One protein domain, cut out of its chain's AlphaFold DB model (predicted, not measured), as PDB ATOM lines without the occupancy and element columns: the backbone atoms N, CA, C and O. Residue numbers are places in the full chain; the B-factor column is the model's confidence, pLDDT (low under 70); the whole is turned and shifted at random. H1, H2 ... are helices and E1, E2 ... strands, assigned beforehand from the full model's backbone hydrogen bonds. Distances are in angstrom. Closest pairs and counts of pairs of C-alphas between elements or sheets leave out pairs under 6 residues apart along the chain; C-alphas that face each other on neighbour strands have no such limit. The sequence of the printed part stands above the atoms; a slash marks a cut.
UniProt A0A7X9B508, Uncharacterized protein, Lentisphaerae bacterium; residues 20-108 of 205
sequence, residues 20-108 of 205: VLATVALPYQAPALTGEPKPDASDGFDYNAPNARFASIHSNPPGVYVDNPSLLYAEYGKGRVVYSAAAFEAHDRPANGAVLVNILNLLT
ATOM      1  N   VAL A  20      -2.509   1.365 -55.025       93.69
ATOM      2  CA  VAL A  20      -1.976   0.236 -54.251       93.69
ATOM      3  C   VAL A  20      -2.880  -0.978 -54.452       93.69
ATOM      4  O   VAL A  20      -4.075  -0.916 -54.170       93.69
ATOM      5  N   LEU A  21      -2.308  -2.064 -54.967       91.62
ATOM      6  CA  LEU A  21      -2.975  -3.357 -55.114       91.62
ATOM      7  C   LEU A  21      -2.675  -4.289 -53.937       91.62
ATOM      8  O   LEU A  21      -3.525  -5.092 -53.568       91.62
ATOM      9  N   ALA A  22      -1.474  -4.191 -53.362       88.50
ATOM     10  CA  ALA A  22      -1.074  -4.968 -52.197       88.50
ATOM     11  C   ALA A  22       0.022  -4.258 -51.393       88.50
ATOM     12  O   ALA A  22       0.848  -3.519 -51.944       88.50
ATOM     13  N   THR A  23       0.047  -4.550 -50.098       85.38
ATOM     14  CA  THR A  23       1.131  -4.240 -49.162       85.38
ATOM     15  C   THR A  23       1.788  -5.538 -48.689       85.38
ATOM     16  O   THR A  23       1.274  -6.635 -48.930       85.38
ATOM     17  N   VAL A  24       2.952  -5.434 -48.051       77.69
ATOM     18  CA  VAL A  24       3.668  -6.586 -47.491       77.69
ATOM     19  C   VAL A  24       3.340  -6.757 -46.009       77.69
ATOM     20  O   VAL A  24       3.256  -5.789 -45.256       77.69
ATOM     21  N   ALA A  25       3.202  -8.009 -45.583       73.06
ATOM     22  CA  ALA A  25       3.290  -8.388 -44.180       73.06
ATOM     23  C   ALA A  25       4.682  -8.976 -43.937       73.06
ATOM     24  O   ALA A  25       5.072  -9.949 -44.589       73.06
ATOM     25  N   LEU A  26       5.459  -8.370 -43.040       66.44
ATOM     26  CA  LEU A  26       6.776  -8.892 -42.682       66.44
ATOM     27  C   LEU A  26       6.600 -10.071 -41.718       66.44
ATOM     28  O   LEU A  26       5.890  -9.908 -40.721       66.44
ATOM     29  N   PRO A  27       7.227 -11.238 -41.964       60.84
ATOM     30  CA  PRO A  27       7.164 -12.342 -41.015       60.84
ATOM     31  C   PRO A  27       7.820 -11.916 -39.698       60.84
ATOM     32  O   PRO A  27       8.896 -11.312 -39.706       60.84
ATOM     33  N   TYR A  28       7.194 -12.232 -38.561       55.03
ATOM     34  CA  TYR A  28       7.844 -12.046 -37.264       55.03
ATOM     35  C   TYR A  28       9.147 -12.873 -37.235       55.03
ATOM     36  O   TYR A  28       9.150 -14.056 -37.587       55.03
ATOM     37  N   GLN A  29      10.255 -12.285 -36.769       42.88
ATOM     38  CA  GLN A  29      11.276 -13.099 -36.101       42.88
ATOM     39  C   GLN A  29      10.571 -13.776 -34.927       42.88
ATOM     40  O   GLN A  29       9.826 -13.089 -34.239       42.88
ATOM     41  N   ALA A  30      10.757 -15.088 -34.722       39.72
ATOM     42  CA  ALA A  30      10.194 -15.827 -33.583       39.72
ATOM     43  C   ALA A  30      10.169 -14.937 -32.331       39.72
ATOM     44  O   ALA A  30      11.187 -14.283 -32.104       39.72
ATOM     45  N   PRO A  31       9.054 -14.864 -31.570       40.53
ATOM     46  CA  PRO A  31       8.886 -13.900 -30.488       40.53
ATOM     47  C   PRO A  31      10.107 -13.948 -29.576       40.53
ATOM     48  O   PRO A  31      10.278 -14.862 -28.770       40.53
ATOM     49  N   ALA A  32      11.009 -12.992 -29.768       42.19
ATOM     50  CA  ALA A  32      12.298 -13.003 -29.124       42.19
ATOM     51  C   ALA A  32      12.115 -12.380 -27.753       42.19
ATOM     52  O   ALA A  32      12.544 -11.259 -27.559       42.19
ATOM     53  N   LEU A  33      11.453 -13.072 -26.818       40.66
ATOM     54  CA  LEU A  33      11.474 -12.748 -25.380       40.66
ATOM     55  C   LEU A  33      11.105 -11.290 -25.003       40.66
ATOM     56  O   LEU A  33      11.293 -10.884 -23.860       40.66
ATOM     57  N   THR A  34      10.548 -10.505 -25.927       40.91
ATOM     58  CA  THR A  34      10.252  -9.079 -25.779       40.91
ATOM     59  C   THR A  34       8.758  -8.855 -25.946       40.91
ATOM     60  O   THR A  34       8.317  -8.292 -26.936       40.91
ATOM     61  N   GLY A  35       7.981  -9.344 -24.976       46.16
ATOM     62  CA  GLY A  35       6.604  -8.907 -24.717       46.16
ATOM     63  C   GLY A  35       5.723  -8.714 -25.954       46.16
ATOM     64  O   GLY A  35       5.555  -7.584 -26.384       46.16
ATOM     65  N   GLU A  36       5.163  -9.830 -26.429       45.47
ATOM     66  CA  GLU A  36       3.968  -9.984 -27.279       45.47
ATOM     67  C   GLU A  36       3.880  -9.189 -28.608       45.47
ATOM     68  O   GLU A  36       4.217  -8.007 -28.690       45.47
ATOM     69  N   PRO A  37       3.389  -9.811 -29.700       49.94
ATOM     70  CA  PRO A  37       3.079  -9.061 -30.910       49.94
ATOM     71  C   PRO A  37       1.983  -8.046 -30.577       49.94
ATOM     72  O   PRO A  37       0.968  -8.407 -29.989       49.94
ATOM     73  N   LYS A  38       2.184  -6.773 -30.940       50.50
ATOM     74  CA  LYS A  38       1.110  -5.777 -30.865       50.50
ATOM     75  C   LYS A  38      -0.014  -6.237 -31.806       50.50
ATOM     76  O   LYS A  38       0.250  -6.305 -33.005       50.50
ATOM     77  N   PRO A  39      -1.215  -6.550 -31.288       53.09
ATOM     78  CA  PRO A  39      -2.357  -6.963 -32.096       53.09
ATOM     79  C   PRO A  39      -2.670  -5.913 -33.161       53.09
ATOM     80  O   PRO A  39      -2.829  -4.737 -32.823       53.09
ATOM     81  N   ASP A  40      -2.785  -6.322 -34.421       52.06
ATOM     82  CA  ASP A  40      -3.425  -5.499 -35.444       52.06
ATOM     83  C   ASP A  40      -4.914  -5.850 -35.463       52.06
ATOM     84  O   ASP A  40      -5.293  -6.948 -35.846       52.06
ATOM     85  N   ALA A  41      -5.775  -4.923 -35.047       51.78
ATOM     86  CA  ALA A  41      -7.217  -5.160 -34.991       51.78
ATOM     87  C   ALA A  41      -7.862  -5.445 -36.367       51.78
ATOM     88  O   ALA A  41      -9.024  -5.854 -36.417       51.78
ATOM     89  N   SER A  42      -7.152  -5.209 -37.478       49.31
ATOM     90  CA  SER A  42      -7.659  -5.414 -38.839       49.31
ATOM     91  C   SER A  42      -7.547  -6.856 -39.349       49.31
ATOM     92  O   SER A  42      -8.165  -7.185 -40.362       49.31
ATOM     93  N   ASP A  43      -6.827  -7.734 -38.644       55.50
ATOM     94  CA  ASP A  43      -6.653  -9.138 -39.041       55.50
ATOM     95  C   ASP A  43      -7.797 -10.063 -38.577       55.50
ATOM     96  O   ASP A  43      -7.863 -11.230 -38.972       55.50
ATOM     97  N   GLY A  44      -8.724  -9.535 -37.768       57.00
ATOM     98  CA  GLY A  44      -9.862 -10.274 -37.220       57.00
ATOM     99  C   GLY A  44      -9.481 -11.343 -36.188       57.00
ATOM    100  O   GLY A  44     -10.312 -12.198 -35.872       57.00
ATOM    101  N   PHE A  45      -8.249 -11.322 -35.671       58.03
ATOM    102  CA  PHE A  45      -7.723 -12.303 -34.733       58.03
ATOM    103  C   PHE A  45      -7.820 -11.805 -33.287       58.03
ATOM    104  O   PHE A  45      -7.348 -10.727 -32.931       58.03
ATOM    105  N   ASP A  46      -8.415 -12.619 -32.413       67.88
ATOM    106  CA  ASP A  46      -8.391 -12.357 -30.976       67.88
ATOM    107  C   ASP A  46      -7.071 -12.857 -30.381       67.88
ATOM    108  O   ASP A  46      -6.912 -14.030 -30.039       67.88
ATOM    109  N   TYR A  47      -6.113 -11.945 -30.242       66.12
ATOM    110  CA  TYR A  47      -4.813 -12.219 -29.628       66.12
ATOM    111  C   TYR A  47      -4.902 -12.617 -28.148       66.12
ATOM    112  O   TYR A  47      -3.954 -13.199 -27.624       66.12
ATOM    113  N   ASN A  48      -6.035 -12.362 -27.485       69.44
ATOM    114  CA  ASN A  48      -6.282 -12.804 -26.114       69.44
ATOM    115  C   ASN A  48      -6.945 -14.188 -26.053       69.44
ATOM    116  O   ASN A  48      -7.128 -14.735 -24.960       69.44
ATOM    117  N   ALA A  49      -7.312 -14.776 -27.196       69.75
ATOM    118  CA  ALA A  49      -7.963 -16.071 -27.215       69.75
ATOM    119  C   ALA A  49      -7.013 -17.159 -26.669       69.75
ATOM    120  O   ALA A  49      -5.823 -17.188 -27.005       69.75
ATOM    121  N   PRO A  50      -7.509 -18.130 -25.875       69.94
ATOM    122  CA  PRO A  50      -6.677 -19.182 -25.280       69.94
ATOM    123  C   PRO A  50      -5.879 -20.009 -26.296       69.94
ATOM    124  O   PRO A  50      -4.905 -20.671 -25.932       69.94
ATOM    125  N   ASN A  51      -6.312 -20.007 -27.558       65.44
ATOM    126  CA  ASN A  51      -5.685 -20.719 -28.659       65.44
ATOM    127  C   ASN A  51      -4.625 -19.904 -29.422       65.44
ATOM    128  O   ASN A  51      -3.935 -20.494 -30.250       65.44
ATOM    129  N   ALA A  52      -4.425 -18.614 -29.129       64.69
ATOM    130  CA  ALA A  52      -3.418 -17.777 -29.791       64.69
ATOM    131  C   ALA A  52      -1.988 -18.336 -29.652       64.69
ATOM    132  O   ALA A  52      -1.206 -18.305 -30.598       64.69
ATOM    133  N   ARG A  53      -1.677 -18.980 -28.519       61.81
ATOM    134  CA  ARG A  53      -0.406 -19.703 -28.288       61.81
ATOM    135  C   ARG A  53      -0.159 -20.893 -29.227       61.81
ATOM    136  O   ARG A  53       0.953 -21.409 -29.266       61.81
ATOM    137  N   PHE A  54      -1.193 -21.368 -29.922       60.34
ATOM    138  CA  PHE A  54      -1.102 -22.440 -30.915       60.34
ATOM    139  C   PHE A  54      -1.046 -21.899 -32.353       60.34
ATOM    140  O   PHE A  54      -1.020 -22.694 -33.294       60.34
ATOM    141  N   ALA A  55      -1.028 -20.573 -32.547       58.03
ATOM    142  CA  ALA A  55      -0.821 -19.981 -33.861       58.03
ATOM    143  C   ALA A  55       0.560 -20.383 -34.396       58.03
ATOM    144  O   ALA A  55       1.580 -20.279 -33.716       58.03
ATOM    145  N   SER A  56       0.581 -20.874 -35.631       57.88
ATOM    146  CA  SER A  56       1.795 -21.306 -36.316       57.88
ATOM    147  C   SER A  56       1.889 -20.641 -37.681       57.88
ATOM    148  O   SER A  56       0.882 -20.182 -38.229       57.88
ATOM    149  N   ILE A  57       3.083 -20.677 -38.280       55.22
ATOM    150  CA  ILE A  57       3.317 -20.200 -39.650       55.22
ATOM    151  C   ILE A  57       2.394 -20.860 -40.696       55.22
ATOM    152  O   ILE A  57       2.197 -20.309 -41.775       55.22
ATOM    153  N   HIS A  58       1.824 -22.028 -40.381       54.09
ATOM    154  CA  HIS A  58       0.935 -22.797 -41.255       54.09
ATOM    155  C   HIS A  58      -0.558 -22.578 -40.962       54.09
ATOM    156  O   HIS A  58      -1.395 -23.171 -41.640       54.09
ATOM    157  N   SER A  59      -0.904 -21.755 -39.968       58.09
ATOM    158  CA  SER A  59      -2.291 -21.508 -39.545       58.09
ATOM    159  C   SER A  59      -2.651 -20.029 -39.671       58.09
ATOM    160  O   SER A  59      -3.564 -19.677 -40.410       58.09
ATOM    161  N   ASN A  60      -1.894 -19.174 -38.987       55.69
ATOM    162  CA  ASN A  60      -2.014 -17.722 -39.023       55.69
ATOM    163  C   ASN A  60      -0.613 -17.163 -38.744       55.69
ATOM    164  O   ASN A  60      -0.264 -17.001 -37.572       55.69
ATOM    165  N   PRO A  61       0.254 -17.028 -39.766       57.22
ATOM    166  CA  PRO A  61       1.615 -16.573 -39.539       57.22
ATOM    167  C   PRO A  61       1.560 -15.162 -38.939       57.22
ATOM    168  O   PRO A  61       1.094 -14.252 -39.625       57.22
ATOM    169  N   PRO A  62       2.020 -14.956 -37.691       57.25
ATOM    170  CA  PRO A  62       2.066 -13.621 -37.117       57.25
ATOM    171  C   PRO A  62       2.979 -12.757 -37.989       57.25
ATOM    172  O   PRO A  62       4.117 -13.137 -38.295       57.25
ATOM    173  N   GLY A  63       2.470 -11.610 -38.421       63.06
ATOM    174  CA  GLY A  63       3.185 -10.689 -39.289       63.06
ATOM    175  C   GLY A  63       2.950  -9.250 -38.865       63.06
ATOM    176  O   GLY A  63       1.903  -8.918 -38.320       63.06
ATOM    177  N   VAL A  64       3.937  -8.394 -39.105       69.31
ATOM    178  CA  VAL A  64       3.739  -6.947 -38.993       69.31
ATOM    179  C   VAL A  64       3.292  -6.455 -40.358       69.31
ATOM    180  O   VAL A  64       4.090  -6.429 -41.302       69.31
ATOM    181  N   TYR A  65       2.016  -6.096 -40.467       72.50
ATOM    182  CA  TYR A  65       1.501  -5.389 -41.632       72.50
ATOM    183  C   TYR A  65       2.170  -4.020 -41.704       72.50
ATOM    184  O   TYR A  65       2.242  -3.289 -40.715       72.50
ATOM    185  N   VAL A  66       2.720  -3.693 -42.868       76.38
ATOM    186  CA  VAL A  66       3.283  -2.368 -43.121       76.38
ATOM    187  C   VAL A  66       2.503  -1.692 -44.234       76.38
ATOM    188  O   VAL A  66       2.151  -2.320 -45.228       76.38
ATOM    189  N   ASP A  67       2.317  -0.380 -44.121       82.31
ATOM    190  CA  ASP A  67       1.631   0.425 -45.142       82.31
ATOM    191  C   ASP A  67       2.503   0.703 -46.377       82.31
ATOM    192  O   ASP A  67       2.131   1.468 -47.268       82.31
ATOM    193  N   ASN A  68       3.700   0.111 -46.441       84.62
ATOM    194  CA  ASN A  68       4.579   0.245 -47.591       84.62
ATOM    195  C   ASN A  68       3.934  -0.443 -48.807       84.62
ATOM    196  O   ASN A  68       3.697  -1.654 -48.762       84.62
ATOM    197  N   PRO A  69       3.684   0.288 -49.910       89.31
ATOM    198  CA  PRO A  69       3.142  -0.326 -51.110       89.31
ATOM    199  C   PRO A  69       4.103  -1.376 -51.669       89.31
ATOM    200  O   PRO A  69       5.314  -1.147 -51.726       89.31
ATOM    201  N   SER A  70       3.564  -2.513 -52.101       89.75
ATOM    202  CA  SER A  70       4.360  -3.638 -52.616       89.75
ATOM    203  C   SER A  70       3.929  -4.087 -54.006       89.75
ATOM    204  O   SER A  70       4.757  -4.581 -54.764       89.75
ATOM    205  N   LEU A  71       2.666  -3.867 -54.366       92.56
ATOM    206  CA  LEU A  71       2.165  -4.035 -55.724       92.56
ATOM    207  C   LEU A  71       1.375  -2.783 -56.105       92.56
ATOM    208  O   LEU A  71       0.458  -2.384 -55.384       92.56
ATOM    209  N   LEU A  72       1.743  -2.150 -57.213       95.19
ATOM    210  CA  LEU A  72       1.147  -0.904 -57.687       95.19
ATOM    211  C   LEU A  72       0.589  -1.083 -59.089       95.19
ATOM    212  O   LEU A  72       1.243  -1.689 -59.928       95.19
ATOM    213  N   TYR A  73      -0.565  -0.484 -59.357       95.88
ATOM    214  CA  TYR A  73      -1.136  -0.356 -60.694       95.88
ATOM    215  C   TYR A  73      -1.191   1.111 -61.104       95.88
ATOM    216  O   TYR A  73      -1.643   1.956 -60.331       95.88
ATOM    217  N   ALA A  74      -0.760   1.422 -62.318       95.19
ATOM    218  CA  ALA A  74      -0.836   2.767 -62.867       95.19
ATOM    219  C   ALA A  74      -1.131   2.738 -64.367       95.19
ATOM    220  O   ALA A  74      -0.781   1.788 -65.072       95.19
ATOM    221  N   GLU A  75      -1.726   3.823 -64.853       94.12
ATOM    222  CA  GLU A  75      -1.965   4.054 -66.274       94.12
ATOM    223  C   GLU A  75      -1.144   5.249 -66.765       94.12
ATOM    224  O   GLU A  75      -1.043   6.283 -66.098       94.12
ATOM    225  N   TYR A  76      -0.562   5.105 -67.952       93.88
ATOM    226  CA  TYR A  76       0.232   6.131 -68.618       93.88
ATOM    227  C   TYR A  76      -0.199   6.229 -70.082       93.88
ATOM    228  O   TYR A  76       0.203   5.430 -70.932       93.88
ATOM    229  N   GLY A  77      -1.042   7.215 -70.390       92.62
ATOM    230  CA  GLY A  77      -1.664   7.323 -71.709       92.62
ATOM    231  C   GLY A  77      -2.572   6.120 -71.975       92.62
ATOM    232  O   GLY A  77      -3.545   5.928 -71.261       92.62
ATOM    233  N   LYS A  78      -2.243   5.314 -72.992       90.12
ATOM    234  CA  LYS A  78      -2.942   4.049 -73.300       90.12
ATOM    235  C   LYS A  78      -2.296   2.819 -72.646       90.12
ATOM    236  O   LYS A  78      -2.806   1.716 -72.802       90.12
ATOM    237  N   GLY A  79      -1.142   2.987 -72.001       91.19
ATOM    238  CA  GLY A  79      -0.403   1.897 -71.376       91.19
ATOM    239  C   GLY A  79      -0.842   1.666 -69.935       91.19
ATOM    240  O   GLY A  79      -1.193   2.610 -69.227       91.19
ATOM    241  N   ARG A  80      -0.753   0.413 -69.492       92.88
ATOM    242  CA  ARG A  80      -0.977   0.003 -68.104       92.88
ATOM    243  C   ARG A  80       0.254  -0.691 -67.572       92.88
ATOM    244  O   ARG A  80       0.920  -1.420 -68.305       92.88
ATOM    245  N   VAL A  81       0.547  -0.461 -66.303       94.62
ATOM    246  CA  VAL A  81       1.722  -1.015 -65.643       94.62
ATOM    247  C   VAL A  81       1.310  -1.549 -64.288       94.62
ATOM    248  O   VAL A  81       0.704  -0.829 -63.494       94.62
ATOM    249  N   VAL A  82       1.685  -2.797 -64.016       95.25
ATOM    250  CA  VAL A  82       1.756  -3.317 -62.654       95.25
ATOM    251  C   VAL A  82       3.224  -3.385 -62.256       95.25
ATOM    252  O   VAL A  82       4.020  -4.050 -62.913       95.25
ATOM    253  N   TYR A  83       3.588  -2.669 -61.197       93.88
ATOM    254  CA  TYR A  83       4.915  -2.727 -60.596       93.88
ATOM    255  C   TYR A  83       4.866  -3.597 -59.344       93.88
ATOM    256  O   TYR A  83       4.022  -3.373 -58.474       93.88
ATOM    257  N   SER A  84       5.801  -4.538 -59.236       91.69
ATOM    258  CA  SER A  84       6.019  -5.335 -58.034       91.69
ATOM    259  C   SER A  84       7.330  -4.943 -57.365       91.69
ATOM    260  O   SER A  84       8.382  -4.908 -58.001       91.69
ATOM    261  N   ALA A  85       7.272  -4.686 -56.062       90.00
ATOM    262  CA  ALA A  85       8.435  -4.394 -55.233       90.00
ATOM    263  C   ALA A  85       9.290  -5.639 -54.930       90.00
ATOM    264  O   ALA A  85      10.396  -5.509 -54.403       90.00
ATOM    265  N   ALA A  86       8.783  -6.837 -55.230       86.81
ATOM    266  CA  ALA A  86       9.483  -8.106 -55.066       86.81
ATOM    267  C   ALA A  86       9.311  -8.991 -56.304       86.81
ATOM    268  O   ALA A  86       8.250  -9.001 -56.925       86.81
ATOM    269  N   ALA A  87      10.335  -9.786 -56.607       87.81
ATOM    270  CA  ALA A  87      10.296 -10.792 -57.665       87.81
ATOM    271  C   ALA A  87       9.551 -12.054 -57.186       87.81
ATOM    272  O   ALA A  87      10.158 -13.104 -56.951       87.81
ATOM    273  N   PHE A  88       8.244 -11.944 -56.927       87.50
ATOM    274  CA  PHE A  88       7.438 -13.084 -56.474       87.50
ATOM    275  C   PHE A  88       7.280 -14.125 -57.594       87.50
ATOM    276  O   PHE A  88       7.201 -15.319 -57.327       87.50
ATOM    277  N   GLU A  89       7.297 -13.705 -58.853       88.62
ATOM    278  CA  GLU A  89       7.247 -14.563 -60.036       88.62
ATOM    279  C   GLU A  89       8.452 -15.506 -60.154       88.62
ATOM    280  O   GLU A  89       8.362 -16.533 -60.816       88.62
ATOM    281  N   ALA A  90       9.560 -15.211 -59.465       87.25
ATOM    282  CA  ALA A  90      10.743 -16.070 -59.446       87.25
ATOM    283  C   ALA A  90      10.540 -17.389 -58.674       87.25
ATOM    284  O   ALA A  90      11.444 -18.223 -58.640       87.25
ATOM    285  N   HIS A  91       9.394 -17.576 -58.011       84.50
ATOM    286  CA  HIS A  91       9.061 -18.810 -57.302       84.50
ATOM    287  C   HIS A  91       8.062 -19.654 -58.067       84.50
ATOM    288  O   HIS A  91       6.930 -19.234 -58.307       84.50
ATOM    289  N   ASP A  92       8.442 -20.906 -58.288       85.69
ATOM    290  CA  ASP A  92       7.542 -21.931 -58.788       85.69
ATOM    291  C   ASP A  92       6.633 -22.445 -57.658       85.69
ATOM    292  O   ASP A  92       6.936 -23.398 -56.935       85.69
ATOM    293  N   ARG A  93       5.539 -21.713 -57.416       86.56
ATOM    294  CA  ARG A  93       4.461 -22.112 -56.501       86.56
ATOM    295  C   ARG A  93       3.101 -21.814 -57.127       86.56
ATOM    296  O   ARG A  93       2.920 -20.719 -57.662       86.56
ATOM    297  N   PRO A  94       2.087 -22.682 -56.933       86.25
ATOM    298  CA  PRO A  94       0.746 -22.456 -57.480       86.25
ATOM    299  C   PRO A  94       0.132 -21.098 -57.105       86.25
ATOM    300  O   PRO A  94      -0.488 -20.444 -57.938       86.25
ATOM    301  N   ALA A  95       0.343 -20.633 -55.867       87.56
ATOM    302  CA  ALA A  95      -0.157 -19.334 -55.412       87.56
ATOM    303  C   ALA A  95       0.493 -18.153 -56.158       87.56
ATOM    304  O   ALA A  95      -0.189 -17.189 -56.495       87.56
ATOM    305  N   ASN A  96       1.796 -18.243 -56.439       91.00
ATOM    306  CA  ASN A  96       2.540 -17.228 -57.179       91.00
ATOM    307  C   ASN A  96       2.086 -17.182 -58.644       91.00
ATOM    308  O   ASN A  96       1.795 -16.099 -59.156       91.00
ATOM    309  N   GLY A  97       1.929 -18.350 -59.279       89.88
ATOM    310  CA  GLY A  97       1.394 -18.463 -60.637       89.88
ATOM    311  C   GLY A  97      -0.016 -17.882 -60.768       89.88
ATOM    312  O   GLY A  97      -0.274 -17.093 -61.673       89.88
ATOM    313  N   ALA A  98      -0.913 -18.182 -59.823       89.94
ATOM    314  CA  ALA A  98      -2.275 -17.645 -59.828       89.94
ATOM    315  C   ALA A  98      -2.311 -16.107 -59.729       89.94
ATOM    316  O   ALA A  98      -3.071 -15.458 -60.447       89.94
ATOM    317  N   VAL A  99      -1.474 -15.507 -58.872       91.88
ATOM    318  CA  VAL A  99      -1.373 -14.040 -58.768       91.88
ATOM    319  C   VAL A  99      -0.824 -13.430 -60.053       91.88
ATOM    320  O   VAL A  99      -1.360 -12.423 -60.514       91.88
ATOM    321  N   LEU A 100       0.191 -14.048 -60.664       92.88
ATOM    322  CA  LEU A 100       0.726 -13.588 -61.943       92.88
ATOM    323  C   LEU A 100      -0.344 -13.621 -63.045       92.88
ATOM    324  O   LEU A 100      -0.533 -12.621 -63.731       92.88
ATOM    325  N   VAL A 101      -1.092 -14.720 -63.172       91.31
ATOM    326  CA  VAL A 101      -2.193 -14.835 -64.146       91.31
ATOM    327  C   VAL A 101      -3.261 -13.768 -63.901       91.31
ATOM    328  O   VAL A 101      -3.680 -13.109 -64.846       91.31
ATOM    329  N   ASN A 102      -3.650 -13.517 -62.647       92.31
ATOM    330  CA  ASN A 102      -4.617 -12.464 -62.319       92.31
ATOM    331  C   ASN A 102      -4.115 -11.058 -62.682       92.31
ATOM    332  O   ASN A 102      -4.902 -10.227 -63.133       92.31
ATOM    333  N   ILE A 103      -2.819 -10.781 -62.510       94.00
ATOM    334  CA  ILE A 103      -2.205  -9.520 -62.947       94.00
ATOM    335  C   ILE A 103      -2.236  -9.404 -64.474       94.00
ATOM    336  O   ILE A 103      -2.554  -8.339 -64.999       94.00
ATOM    337  N   LEU A 104      -1.928 -10.484 -65.194       92.88
ATOM    338  CA  LEU A 104      -1.957 -10.488 -66.656       92.88
ATOM    339  C   LEU A 104      -3.388 -10.322 -67.190       92.88
ATOM    340  O   LEU A 104      -3.587  -9.541 -68.120       92.88
ATOM    341  N   ASN A 105      -4.383 -10.948 -66.556       92.00
ATOM    342  CA  ASN A 105      -5.804 -10.714 -66.833       92.00
ATOM    343  C   ASN A 105      -6.159  -9.237 -66.611       92.00
ATOM    344  O   ASN A 105      -6.557  -8.561 -67.551       92.00
ATOM    345  N   LEU A 106      -5.847  -8.672 -65.438       92.06
ATOM    346  CA  LEU A 106      -6.073  -7.247 -65.147       92.06
ATOM    347  C   LEU A 106      -5.481  -6.313 -66.223       92.06
ATOM    348  O   LEU A 106      -6.041  -5.258 -66.527       92.06
ATOM    349  N   LEU A 107      -4.331  -6.679 -66.792       92.19
ATOM    350  CA  LEU A 107      -3.660  -5.907 -67.836       92.19
ATOM    351  C   LEU A 107      -4.251  -6.114 -69.241       92.19
ATOM    352  O   LEU A 107      -4.020  -5.261 -70.098       92.19
ATOM    353  N   THR A 108      -4.995  -7.195 -69.488       88.38
ATOM    354  CA  THR A 108      -5.436  -7.615 -70.833       88.38
ATOM    355  C   THR A 108      -6.948  -7.787 -71.002       88.38
ATOM    356  O   THR A 108      -7.401  -7.926 -72.139       88.38
TER     357      THR A 108
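What this domain is: This is residues 20 to 108 of the 205 residues of an uncharacterized protein of Lentisphaerae bacterium (UniProt A0A7X9B508). A long, narrow, strongly twisted ribbon of three strands has a large head of loops, residues 28 to 62, at one end, while a single helix, H1, folds back near the other end and only grazes the ribbon with its residues 103 to 108. E2 runs the ribbon's length, with E1 and E3 on its two sides. The printed part has 89 residues, with E1, E2, E3 and H1 in that order along the chain; the sheet's order is E1 - E2 - E3, all antiparallel. The class is mixed, helices and strands, with under half of the residues in named elements. The whole is loose, with a radius of gyration of the C-alphas of 16.9 A and spans of 52 by 26 by 22 A, only just a rod.

Where its parts are: E1, residues 20 to 27, begins at C-alpha 20 (-1.976, 0.236, -54.251) and is 20.4 A long. E2, residues 63 to 76, is the longest strand, 33.9 A. E3, residues 79 to 84, measures 16.5 A. H1, residues 94 to 108, measures 20.9 A and ends at C-alpha 108 (-5.436, -7.615, -70.833).

How they stand to each other: The strands form a meander, each the antiparallel neighbour of the one before. E1 and E2 are a hairpin at 154 degrees, with N 26 and O 64 2.9 A apart, within hydrogen-bond range. E2 and E3 are a hairpin at 162 degrees, with N 83 and O 72 2.8 A apart, also within range. H1 is on the sheet but only grazes it; the closest C-alphas of E3 and H1 are those of Arg 80 and Leu 107, 6.5 A apart. In H1 every O i to N i+4 pair is within hydrogen-bond range.

The domain as a whole: The C-alphas farthest apart, Pro 50 and Gly 77, are 53.7 A apart. The printed part has no cut. The link from E1 to E2 is long, 35 residues. Residues 90 to 95 stand free. Residues 26 to 64 have pLDDT under 70; the mean of the printed part is 74.6.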